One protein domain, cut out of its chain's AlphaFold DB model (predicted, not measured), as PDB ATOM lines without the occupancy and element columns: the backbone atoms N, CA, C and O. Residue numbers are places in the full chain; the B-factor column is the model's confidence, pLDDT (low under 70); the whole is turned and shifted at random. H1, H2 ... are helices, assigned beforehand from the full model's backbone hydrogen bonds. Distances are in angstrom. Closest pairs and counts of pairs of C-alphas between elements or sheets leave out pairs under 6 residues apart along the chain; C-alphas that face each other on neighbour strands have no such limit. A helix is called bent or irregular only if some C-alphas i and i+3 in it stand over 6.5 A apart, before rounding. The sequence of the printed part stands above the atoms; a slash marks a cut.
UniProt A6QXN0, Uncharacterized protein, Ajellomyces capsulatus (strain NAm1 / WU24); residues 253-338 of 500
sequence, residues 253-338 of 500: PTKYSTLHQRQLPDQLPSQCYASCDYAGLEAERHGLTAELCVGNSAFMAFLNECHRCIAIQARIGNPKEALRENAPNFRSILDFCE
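This is residues 253 to 338 of the 500 residues of an uncharacterized protein of Ajellomyces capsulatus (strain NAm1 / WU24) (UniProt A6QXN0). Two long helices, H2 and H4, lie side by side and run opposite ways, with the short H3 in the turn that joins them at one end; H5 and H6 cover one side of this pair, H5 at H4 and H6 crossing toward H2. H1 is set off beyond the other end, touching no helix, and adds to the length of the whole. The 86 printed residues hold six named helices, H1 to H6 in order along the chain, and no named strand; the class is all helix. The whole is compact, with a radius of gyration of the C-alphas of 13.5 A, and spans 42 by 21 by 19 A.

H1 is residues 253 to 260, beginning at C-alpha 253 at (20.908, 8.991, 36.843), and is 11.0 A long from first to last C-alpha. H2, residues 270 to 286, is the longest at 25.7 A; it is irregular, with C-alphas 271 and 274 7.3 A apart. H3 is residues 290 to 293, 5.5 A long. H4, residues 298 to 313, runs 22.5 A from C-alpha 298 at (26.324, 20.908, 9.469). H5 is residues 319 to 326, 10.6 A long. H6, residues 328 to 336, is 13.7 A long and ends with C-alpha 336 at (41.705, 21.542, 9.795); it is only just irregular, with C-alphas 329 and 332 7.0 A apart.

H4 is the hub, touching H2, H3 and H5. H2 and H4 touch at a shallow tilt of 18 degrees, opposite ways; their closest C-alphas, of Cys 276 and Cys 306, are 4.7 A apart. H4 touches H5 with residues 307 to 311 alone, about perpendicular at 86 degrees, the closest C-alphas being those of Ala 311 and Pro 319 at 5.3 A. H3 and H4 touch only at the corner, closest at the C-alphas of Leu 292 and Phe 299, 6.2 A. H5 and H6 only just touch, only at the corner, with 3 pairs of C-alphas within 8 A; the closest, of Arg 324 and Arg 331, are 5.5 A apart. H2 and H6 only just touch, also with 3 pairs, through residues 280 to 283 of H2 alone; the closest C-alphas are those of Ala 283 and Ile 333, 7.0 A, at a steep tilt of 56 degrees. H3 and H6 are near each other, with 6 pairs of C-alphas within 10 A. H1 and H2 are apart, and so are H4 and H6. Every O i to N i+4 pair is within hydrogen-bond range in H4 and H5; H1 has 3 of 4, H2 11 of 13 and H6 3 of 5, and H3 is too short for such a pair.

The C-alphas farthest apart, of Lys 255 and Ala 290, are 43.1 A apart. The printed part has no cut and no long link; the link from H1 to H2 is short and the others are tight. The mean pLDDT of the printed part is 81.9, with residues 253 to 266 and 315 to 317 under 70.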
ATOM      1  N   PRO A 253      19.798   9.048  37.806       43.28
ATOM      2  CA  PRO A 253      20.908   8.991  36.843       43.28
ATOM      3  C   PRO A 253      22.187   9.636  37.403       43.28
ATOM      4  O   PRO A 253      23.291   9.130  37.205       43.28
ATOM      5  N   THR A 254      22.040  10.701  38.197       41.91
ATOM      6  CA  THR A 254      23.150  11.442  38.819       41.91
ATOM      7  C   THR A 254      24.022  10.580  39.730       41.91
ATOM      8  O   THR A 254      25.228  10.814  39.804       41.91
ATOM      9  N   LYS A 255      23.464   9.566  40.405       34.75
ATOM     10  CA  LYS A 255      24.231   8.710  41.324       34.75
ATOM     11  C   LYS A 255      25.136   7.709  40.600       34.75
ATOM     12  O   LYS A 255      26.213   7.424  41.107       34.75
ATOM     13  N   TYR A 256      24.730   7.221  39.426       42.66
ATOM     14  CA  TYR A 256      25.577   6.364  38.591       42.66
ATOM     15  C   TYR A 256      26.595   7.191  37.794       42.66
ATOM     16  O   TYR A 256      27.789   6.913  37.882       42.66
ATOM     17  N   SER A 257      26.163   8.272  37.125       48.38
ATOM     18  CA  SER A 257      27.073   9.161  36.373       48.38
ATOM     19  C   SER A 257      28.187   9.731  37.263       48.38
ATOM     20  O   SER A 257      29.360   9.593  36.927       48.38
ATOM     21  N   THR A 258      27.869  10.286  38.442       44.47
ATOM     22  CA  THR A 258      28.888  10.920  39.308       44.47
ATOM     23  C   THR A 258      29.738   9.949  40.131       44.47
ATOM     24  O   THR A 258      30.666  10.398  40.809       44.47
ATOM     25  N   LEU A 259      29.461   8.641  40.080       43.94
ATOM     26  CA  LEU A 259      30.395   7.615  40.551       43.94
ATOM     27  C   LEU A 259      31.321   7.166  39.415       43.94
ATOM     28  O   LEU A 259      32.529   7.141  39.621       43.94
ATOM     29  N   HIS A 260      30.796   6.934  38.208       45.62
ATOM     30  CA  HIS A 260      31.614   6.553  37.051       45.62
ATOM     31  C   HIS A 260      32.607   7.669  36.654       45.62
ATOM     32  O   HIS A 260      33.812   7.433  36.614       45.62
ATOM     33  N   GLN A 261      32.145   8.924  36.538       48.53
ATOM     34  CA  GLN A 261      32.997  10.107  36.285       48.53
ATOM     35  C   GLN A 261      33.998  10.436  37.413       48.53
ATOM     36  O   GLN A 261      34.836  11.315  37.241       48.53
ATOM     37  N   ARG A 262      33.931   9.786  38.584       46.16
ATOM     38  CA  ARG A 262      34.976   9.914  39.620       46.16
ATOM     39  C   ARG A 262      36.100   8.889  39.473       46.16
ATOM     40  O   ARG A 262      37.077   8.995  40.209       46.16
ATOM     41  N   GLN A 263      35.953   7.896  38.595       46.91
ATOM     42  CA  GLN A 263      36.897   6.782  38.470       46.91
ATOM     43  C   GLN A 263      37.787   6.856  37.224       46.91
ATOM     44  O   GLN A 263      38.847   6.238  37.242       46.91
ATOM     45  N   LEU A 264      37.415   7.629  36.196       49.56
ATOM     46  CA  LEU A 264      38.279   7.945  35.052       49.56
ATOM     47  C   LEU A 264      38.223   9.452  34.730       49.56
ATOM     48  O   LEU A 264      37.133   9.965  34.476       49.56
ATOM     49  N   PRO A 265      39.371  10.160  34.696       57.31
ATOM     50  CA  PRO A 265      39.496  11.463  34.032       57.31
ATOM     51  C   PRO A 265      39.370  11.356  32.502       57.31
ATOM     52  O   PRO A 265      39.010  12.324  31.837       57.31
ATOM     53  N   ASP A 266      39.658  10.168  31.966       66.06
ATOM     54  CA  ASP A 266      39.933   9.893  30.552       66.06
ATOM     55  C   ASP A 266      38.691   9.379  29.792       66.06
ATOM     56  O   ASP A 266      38.789   8.471  28.966       66.06
ATOM     57  N   GLN A 267      37.496   9.886  30.131       80.38
ATOM     58  CA  GLN A 267      36.247   9.561  29.430       80.38
ATOM     59  C   GLN A 267      35.297  10.761  29.325       80.38
ATOM     60  O   GLN A 267      35.062  11.506  30.280       80.38
ATOM     61  N   LEU A 268      34.703  10.908  28.142       88.62
ATOM     62  CA  LEU A 268      33.675  11.893  27.825       88.62
ATOM     63  C   LEU A 268      32.281  11.428  28.307       88.62
ATOM     64  O   LEU A 268      32.061  10.235  28.516       88.62
ATOM     65  N   PRO A 269      31.303  12.337  28.478       89.38
ATOM     66  CA  PRO A 269      29.961  11.971  28.935       89.38
ATOM     67  C   PRO A 269      29.165  11.241  27.843       89.38
ATOM     68  O   PRO A 269      29.027  11.753  26.731       89.38
ATOM     69  N   SER A 270      28.600  10.075  28.166       88.69
ATOM     70  CA  SER A 270      27.892   9.188  27.226       88.69
ATOM     71  C   SER A 270      26.749   9.857  26.455       88.69
ATOM     72  O   SER A 270      26.582   9.624  25.260       88.69
ATOM     73  N   GLN A 271      26.018  10.761  27.103       87.75
ATOM     74  CA  GLN A 271      24.946  11.570  26.517       87.75
ATOM     75  C   GLN A 271      25.418  12.583  25.453       87.75
ATOM     76  O   GLN A 271      24.589  13.202  24.794       87.75
ATOM     77  N   CYS A 272      26.730  12.770  25.280       91.56
ATOM     78  CA  CYS A 272      27.308  13.618  24.236       91.56
ATOM     79  C   CYS A 272      27.744  12.834  22.992       91.56
ATOM     80  O   CYS A 272      28.115  13.455  22.000       91.56
ATOM     81  N   TYR A 273      27.694  11.495  23.027       92.50
ATOM     82  CA  TYR A 273      28.180  10.645  21.940       92.50
ATOM     83  C   TYR A 273      27.583  11.034  20.580       92.50
ATOM     84  O   TYR A 273      28.330  11.343  19.659       92.50
ATOM     85  N   ALA A 274      26.251  11.115  20.477       92.38
ATOM     86  CA  ALA A 274      25.558  11.349  19.210       92.38
ATOM     87  C   ALA A 274      25.958  12.665  18.517       92.38
ATOM     88  O   ALA A 274      26.231  12.665  17.321       92.38
ATOM     89  N   SER A 275      26.035  13.790  19.235       94.00
ATOM     90  CA  SER A 275      26.405  15.072  18.617       94.00
ATOM     91  C   SER A 275      27.881  15.140  18.224       94.00
ATOM     92  O   SER A 275      28.223  15.804  17.248       94.00
ATOM     93  N   CYS A 276      28.759  14.435  18.940       94.50
ATOM     94  CA  CYS A 276      30.166  14.310  18.565       94.50
ATOM     95  C   CYS A 276      30.358  13.369  17.364       94.50
ATOM     96  O   CYS A 276      31.139  13.673  16.467       94.50
ATOM     97  N   ASP A 277      29.622  12.258  17.323       94.94
ATOM     98  CA  ASP A 277      29.652  11.276  16.239       94.94
ATOM     99  C   ASP A 277      29.170  11.885  14.918       94.94
ATOM    100  O   ASP A 277      29.891  11.853  13.924       94.94
ATOM    101  N   TYR A 278      28.030  12.585  14.932       94.94
ATOM    102  CA  TYR A 278      27.507  13.285  13.755       94.94
ATOM    103  C   TYR A 278      28.428  14.400  13.226       94.94
ATOM    104  O   TYR A 278      28.397  14.696  12.031       94.94
ATOM    105  N   ALA A 279      29.291  14.985  14.068       94.94
ATOM    106  CA  ALA A 279      30.349  15.879  13.596       94.94
ATOM    107  C   ALA A 279      31.441  15.118  12.816       94.94
ATOM    108  O   ALA A 279      31.926  15.620  11.805       94.94
ATOM    109  N   GLY A 280      31.790  13.893  13.222       94.50
ATOM    110  CA  GLY A 280      32.627  12.989  12.425       94.50
ATOM    111  C   GLY A 280      31.978  12.629  11.090       94.50
ATOM    112  O   GLY A 280      32.553  12.878  10.032       94.50
ATOM    113  N   LEU A 281      30.733  12.153  11.137       94.62
ATOM    114  CA  LEU A 281      29.978  11.703   9.966       94.62
ATOM    115  C   LEU A 281      29.831  12.782   8.872       94.62
ATOM    116  O   LEU A 281      30.008  12.488   7.690       94.62
ATOM    117  N   GLU A 282      29.540  14.039   9.230       94.44
ATOM    118  CA  GLU A 282      29.455  15.123   8.234       94.44
ATOM    119  C   GLU A 282      30.835  15.521   7.674       94.44
ATOM    120  O   GLU A 282      30.930  15.872   6.495       94.44
ATOM    121  N   ALA A 283      31.916  15.414   8.457       93.88
ATOM    122  CA  ALA A 283      33.278  15.616   7.950       93.88
ATOM    123  C   ALA A 283      33.715  14.507   6.984       93.88
ATOM    124  O   ALA A 283      34.333  14.799   5.962       93.88
ATOM    125  N   GLU A 284      33.348  13.255   7.250       94.25
ATOM    126  CA  GLU A 284      33.591  12.126   6.343       94.25
ATOM    127  C   GLU A 284      32.818  12.245   5.032       94.25
ATOM    128  O   GLU A 284      33.336  11.954   3.954       94.25
ATOM    129  N   ARG A 285      31.572  12.712   5.112       93.44
ATOM    130  CA  ARG A 285      30.699  12.921   3.958       93.44
ATOM    131  C   ARG A 285      31.189  14.048   3.049       93.44
ATOM    132  O   ARG A 285      31.124  13.923   1.827       93.44
ATOM    133  N   HIS A 286      31.624  15.166   3.625       90.81
ATOM    134  CA  HIS A 286      32.037  16.346   2.862       90.81
ATOM    135  C   HIS A 286      33.531  16.346   2.502       90.81
ATOM    136  O   HIS A 286      33.909  16.912   1.474       90.81
ATOM    137  N   GLY A 287      34.376  15.690   3.297       89.75
ATOM    138  CA  GLY A 287      35.827  15.838   3.244       89.75
ATOM    139  C   GLY A 287      36.300  17.202   3.764       89.75
ATOM    140  O   GLY A 287      35.503  18.102   4.058       89.75
ATOM    141  N   LEU A 288      37.619  17.361   3.879       89.06
ATOM    142  CA  LEU A 288      38.244  18.533   4.490       89.06
ATOM    143  C   LEU A 288      38.209  19.730   3.523       89.06
ATOM    144  O   LEU A 288      39.091  19.929   2.692       89.06
ATOM    145  N   THR A 289      37.141  20.521   3.618       90.31
ATOM    146  CA  THR A 289      36.818  21.645   2.720       90.31
ATOM    147  C   THR A 289      36.671  22.944   3.501       90.31
ATOM    148  O   THR A 289      36.222  22.927   4.643       90.31
ATOM    149  N   ALA A 290      36.995  24.096   2.906       87.88
ATOM    150  CA  ALA A 290      36.816  25.388   3.585       87.88
ATOM    151  C   ALA A 290      35.343  25.616   3.992       87.88
ATOM    152  O   ALA A 290      35.056  26.157   5.060       87.88
ATOM    153  N   GLU A 291      34.418  25.113   3.174       89.00
ATOM    154  CA  GLU A 291      32.975  25.045   3.398       89.00
ATOM    155  C   GLU A 291      32.595  24.276   4.679       89.00
ATOM    156  O   GLU A 291      31.638  24.661   5.354       89.00
ATOM    157  N   LEU A 292      33.355  23.237   5.053       91.19
ATOM    158  CA  LEU A 292      33.160  22.470   6.290       91.19
ATOM    159  C   LEU A 292      33.280  23.364   7.532       91.19
ATOM    160  O   LEU A 292      32.535  23.191   8.493       91.19
ATOM    161  N   CYS A 293      34.181  24.346   7.497       90.69
ATOM    162  CA  CYS A 293      34.538  25.185   8.641       90.69
ATOM    163  C   CYS A 293      33.725  26.484   8.747       90.69
ATOM    164  O   CYS A 293      33.871  27.229   9.720       90.69
ATOM    165  N   VAL A 294      32.859  26.786   7.774       90.50
ATOM    166  CA  VAL A 294      31.983  27.965   7.846       90.50
ATOM    167  C   VAL A 294      30.980  27.770   8.985       90.50
ATOM    168  O   VAL A 294      30.366  26.715   9.112       90.50
ATOM    169  N   GLY A 295      30.776  28.793   9.820       87.00
ATOM    170  CA  GLY A 295      30.001  28.691  11.069       87.00
ATOM    171  C   GLY A 295      28.508  28.333  10.943       87.00
ATOM    172  O   GLY A 295      27.830  28.248  11.963       87.00
ATOM    173  N   ASN A 296      27.987  28.137   9.727       88.62
ATOM    174  CA  ASN A 296      26.640  27.635   9.442       88.62
ATOM    175  C   ASN A 296      26.625  26.244   8.766       88.62
ATOM    176  O   ASN A 296      25.565  25.816   8.307       88.62
ATOM    177  N   SER A 297      27.766  25.553   8.675       93.81
ATOM    178  CA  SER A 297      27.846  24.183   8.161       93.81
ATOM    179  C   SER A 297      27.220  23.174   9.137       93.81
ATOM    180  O   SER A 297      27.128  23.421  10.343       93.81
ATOM    181  N   ALA A 298      26.819  22.003   8.629       93.56
ATOM    182  CA  ALA A 298      26.324  20.908   9.469       93.56
ATOM    183  C   ALA A 298      27.400  20.426  10.461       93.56
ATOM    184  O   ALA A 298      27.116  20.247  11.644       93.56
ATOM    185  N   PHE A 299      28.653  20.323  10.000       94.75
ATOM    186  CA  PHE A 299      29.816  20.012  10.830       94.75
ATOM    187  C   PHE A 299      29.962  20.974  12.013       94.75
ATOM    188  O   PHE A 299      29.990  20.537  13.162       94.75
ATOM    189  N   MET A 300      29.985  22.287  11.758       93.94
ATOM    190  CA  MET A 300      30.128  23.285  12.819       93.94
ATOM    191  C   MET A 300      28.912  23.310  13.748       93.94
ATOM    192  O   MET A 300      29.073  23.577  14.938       93.94
ATOM    193  N   ALA A 301      27.706  23.000  13.264       94.81
ATOM    194  CA  ALA A 301      26.528  22.866  14.121       94.81
ATOM    195  C   ALA A 301      26.666  21.688  15.106       94.81
ATOM    196  O   ALA A 301      26.555  21.891  16.319       94.81
ATOM    197  N   PHE A 302      26.974  20.481  14.614       95.31
ATOM    198  CA  PHE A 302      27.136  19.291  15.457       95.31
ATOM    199  C   PHE A 302      28.358  19.386  16.379       95.31
ATOM    200  O   PHE A 302      28.244  19.094  17.569       95.31
ATOM    201  N   LEU A 303      29.495  19.897  15.893       94.38
ATOM    202  CA  LEU A 303      30.702  20.083  16.703       94.38
ATOM    203  C   LEU A 303      30.478  21.082  17.852       94.38
ATOM    204  O   LEU A 303      30.917  20.846  18.979       94.38
ATOM    205  N   ASN A 304      29.747  22.175  17.609       93.88
ATOM    206  CA  ASN A 304      29.371  23.104  18.676       93.88
ATOM    207  C   ASN A 304      28.379  22.476  19.671       93.88
ATOM    208  O   ASN A 304      28.483  22.744  20.870       93.88
ATOM    209  N   GLU A 305      27.453  21.616  19.231       93.88
ATOM    210  CA  GLU A 305      26.578  20.875  20.150       93.88
ATOM    211  C   GLU A 305      27.347  19.835  20.986       93.88
ATOM    212  O   GLU A 305      27.132  19.757  22.198       93.88
ATOM    213  N   CYS A 306      28.296  19.114  20.385       93.81
ATOM    214  CA  CYS A 306      29.234  18.218  21.064       93.81
ATOM    215  C   CYS A 306      30.011  18.955  22.168       93.81
ATOM    216  O   CYS A 306      29.904  18.609  23.349       93.81
ATOM    217  N   HIS A 307      30.716  20.041  21.823       92.81
ATOM    218  CA  HIS A 307      31.462  20.847  22.794       92.81
ATOM    219  C   HIS A 307      30.560  21.428  23.896       92.81
ATOM    220  O   HIS A 307      30.935  21.410  25.071       92.81
ATOM    221  N   ARG A 308      29.352  21.900  23.552       92.31
ATOM    222  CA  ARG A 308      28.357  22.401  24.517       92.31
ATOM    223  C   ARG A 308      27.895  21.305  25.478       92.31
ATOM    224  O   ARG A 308      27.764  21.567  26.672       92.31
ATOM    225  N   CYS A 309      27.668  20.090  24.986       91.69
ATOM    226  CA  CYS A 309      27.298  18.950  25.817       91.69
ATOM    227  C   CYS A 309      28.430  18.578  26.787       91.69
ATOM    228  O   CYS A 309      28.199  18.510  27.996       91.69
ATOM    229  N   ILE A 310      29.664  18.431  26.286       90.31
ATOM    230  CA  ILE A 310      30.839  18.114  27.112       90.31
ATOM    231  C   ILE A 310      31.034  19.191  28.194       90.31
ATOM    232  O   ILE A 310      31.223  18.852  29.361       90.31
ATOM    233  N   ALA A 311      30.893  20.480  27.856       88.81
ATOM    234  CA  ALA A 311      31.009  21.583  28.815       88.81
ATOM    235  C   ALA A 311      29.989  21.505  29.968       88.81
ATOM    236  O   ALA A 311      30.333  21.770  31.119       88.81
ATOM    237  N   ILE A 312      28.739  21.134  29.670       86.56
ATOM    238  CA  ILE A 312      27.661  21.020  30.666       86.56
ATOM    239  C   ILE A 312      27.854  19.784  31.558       86.56
ATOM    240  O   ILE A 312      27.635  19.853  32.767       86.56
ATOM    241  N   GLN A 313      28.238  18.652  30.965       82.81
ATOM    242  CA  GLN A 313      28.140  17.335  31.602       82.81
ATOM    243  C   GLN A 313      29.462  16.854  32.227       82.81
ATOM    244  O   GLN A 313      29.455  16.169  33.252       82.81
ATOM    245  N   ALA A 314      30.612  17.197  31.639       71.31
ATOM    246  CA  ALA A 314      31.885  16.565  31.989       71.31
ATOM    247  C   ALA A 314      32.564  17.155  33.237       71.31
ATOM    248  O   ALA A 314      33.325  16.458  33.902       71.31
ATOM    249  N   ARG A 315      32.316  18.439  33.549       64.44
ATOM    250  CA  ARG A 315      33.123  19.265  34.483       64.44
ATOM    251  C   ARG A 315      34.619  19.376  34.118       64.44
ATOM    252  O   ARG A 315      35.413  19.809  34.951       64.44
ATOM    253  N   ILE A 316      35.000  19.013  32.893       64.00
ATOM    254  CA  ILE A 316      36.368  19.156  32.374       64.00
ATOM    255  C   ILE A 316      36.638  20.633  32.044       64.00
ATOM    256  O   ILE A 316      35.736  21.352  31.617       64.00
ATOM    257  N   GLY A 317      37.878  21.094  32.248       69.56
ATOM    258  CA  GLY A 317      38.245  22.511  32.128       69.56
ATOM    259  C   GLY A 317      38.110  23.105  30.721       69.56
ATOM    260  O   GLY A 317      37.781  24.281  30.593       69.56
ATOM    261  N   ASN A 318      38.330  22.310  29.668       84.62
ATOM    262  CA  ASN A 318      38.113  22.722  28.282       84.62
ATOM    263  C   ASN A 318      37.474  21.565  27.479       84.62
ATOM    264  O   ASN A 318      38.127  20.536  27.305       84.62
ATOM    265  N   PRO A 319      36.230  21.700  26.977       85.75
ATOM    266  CA  PRO A 319      35.525  20.622  26.273       85.75
ATOM    267  C   PRO A 319      36.142  20.271  24.912       85.75
ATOM    268  O   PRO A 319      35.967  19.156  24.430       85.75
ATOM    269  N   LYS A 320      36.852  21.223  24.299       88.31
ATOM    270  CA  LYS A 320      37.495  21.088  22.989       88.31
ATOM    271  C   LYS A 320      38.758  20.241  23.088       88.31
ATOM    272  O   LYS A 320      38.905  19.268  22.355       88.31
ATOM    273  N   GLU A 321      39.636  20.561  24.039       87.31
ATOM    274  CA  GLU A 321      40.832  19.745  24.273       87.31
ATOM    275  C   GLU A 321      40.459  18.366  24.826       87.31
ATOM    276  O   GLU A 321      41.015  17.377  24.366       87.31
ATOM    277  N   ALA A 322      39.418  18.262  25.666       87.50
ATOM    278  CA  ALA A 322      38.886  16.970  26.101       87.50
ATOM    279  C   ALA A 322      38.520  16.056  24.917       87.50
ATOM    280  O   ALA A 322      38.887  14.881  24.909       87.50
ATOM    281  N   LEU A 323      37.838  16.583  23.892       89.06
ATOM    282  CA  LEU A 323      37.526  15.822  22.679       89.06
ATOM    283  C   LEU A 323      38.794  15.450  21.892       89.06
ATOM    284  O   LEU A 323      38.918  14.317  21.438       89.06
ATOM    285  N   ARG A 324      39.755  16.372  21.771       88.88
ATOM    286  CA  ARG A 324      41.025  16.176  21.043       88.88
ATOM    287  C   ARG A 324      41.956  15.150  21.693       88.88
ATOM    288  O   ARG A 324      42.637  14.418  20.979       88.88
ATOM    289  N   GLU A 325      41.988  15.101  23.021       87.81
ATOM    290  CA  GLU A 325      42.777  14.150  23.810       87.81
ATOM    291  C   GLU A 325      42.155  12.745  23.776       87.81
ATOM    292  O   GLU A 325      42.868  11.759  23.602       87.81
ATOM    293  N   ASN A 326      40.823  12.651  23.871       87.19
ATOM    294  CA  ASN A 326      40.106  11.373  23.890       87.19
ATOM    295  C   ASN A 326      39.871  10.773  22.488       87.19
ATOM    296  O   ASN A 326      39.739   9.557  22.363       87.19
ATOM    297  N   ALA A 327      39.839  11.587  21.426       88.19
ATOM    298  CA  ALA A 327      39.623  11.151  20.043       88.19
ATOM    299  C   ALA A 327      40.830  11.477  19.128       88.19
ATOM    300  O   ALA A 327      40.699  12.271  18.191       88.19
ATOM    301  N   PRO A 328      42.011  10.854  19.327       83.19
ATOM    302  CA  PRO A 328      43.227  11.191  18.577       83.19
ATOM    303  C   PRO A 328      43.090  11.002  17.058       83.19
ATOM    304  O   PRO A 328      43.656  11.780  16.296       83.19
ATOM    305  N   ASN A 329      42.286  10.037  16.602       84.81
ATOM    306  CA  ASN A 329      42.030   9.811  15.173       84.81
ATOM    307  C   ASN A 329      41.042  10.829  14.563       84.81
ATOM    308  O   ASN A 329      41.002  10.985  13.348       84.81
ATOM    309  N   PHE A 330      40.274  11.553  15.388       86.88
ATOM    310  CA  PHE A 330      39.411  12.665  14.955       86.88
ATOM    311  C   PHE A 330      40.170  14.001  14.909       86.88
ATOM    312  O   PHE A 330      39.708  14.984  14.331       86.88
ATOM    313  N   ARG A 331      41.368  14.048  15.504       85.06
ATOM    314  CA  ARG A 331      42.154  15.269  15.687       85.06
ATOM    315  C   ARG A 331      42.474  16.000  14.380       85.06
ATOM    316  O   ARG A 331      42.436  17.223  14.378       85.06
ATOM    317  N   SER A 332      42.754  15.293  13.286       81.19
ATOM    318  CA  SER A 332      43.044  15.902  11.976       81.19
ATOM    319  C   SER A 332      41.863  16.713  11.430       81.19
ATOM    320  O   SER A 332      42.054  17.824  10.941       81.19
ATOM    321  N   ILE A 333      40.642  16.192  11.580       87.19
ATOM    322  CA  ILE A 333      39.397  16.881  11.212       87.19
ATOM    323  C   ILE A 333      39.186  18.126  12.091       87.19
ATOM    324  O   ILE A 333      38.777  19.173  11.593       87.19
ATOM    325  N   LEU A 334      39.514  18.043  13.386       88.06
ATOM    326  CA  LEU A 334      39.439  19.182  14.309       88.06
ATOM    327  C   LEU A 334      40.517  20.251  14.031       88.06
ATOM    328  O   LEU A 334      40.223  21.442  14.094       88.06
ATOM    329  N   ASP A 335      41.753  19.849  13.711       86.81
ATOM    330  CA  ASP A 335      42.874  20.752  13.397       86.81
ATOM    331  C   ASP A 335      42.625  21.536  12.092       86.81
ATOM    332  O   ASP A 335      42.952  22.723  12.013       86.81
ATOM    333  N   PHE A 336      41.975  20.921  11.098       86.69
ATOM    334  CA  PHE A 336      41.705  21.542   9.795       86.69
ATOM    335  C   PHE A 336      40.903  22.857   9.886       86.69
ATOM    336  O   PHE A 336      41.216  23.814   9.177       86.69
ATOM    337  N   CYS A 337      39.914  22.945  10.782       84.75
ATOM    338  CA  CYS A 337      39.115  24.166  10.968       84.75
ATOM    339  C   CYS A 337      39.732  25.200  11.926       84.75
ATOM    340  O   CYS A 337      39.159  26.273  12.109       84.75
ATOM    341  N   GLU A 338      40.887  24.906  12.526       82.12
ATOM    342  CA  GLU A 338      41.630  25.840  13.384       82.12
ATOM    343  C   GLU A 338      42.836  26.455  12.665       82.12
ATOM    344  O   GLU A 338      43.178  27.609  12.918       82.12
TER     345      GLU A 338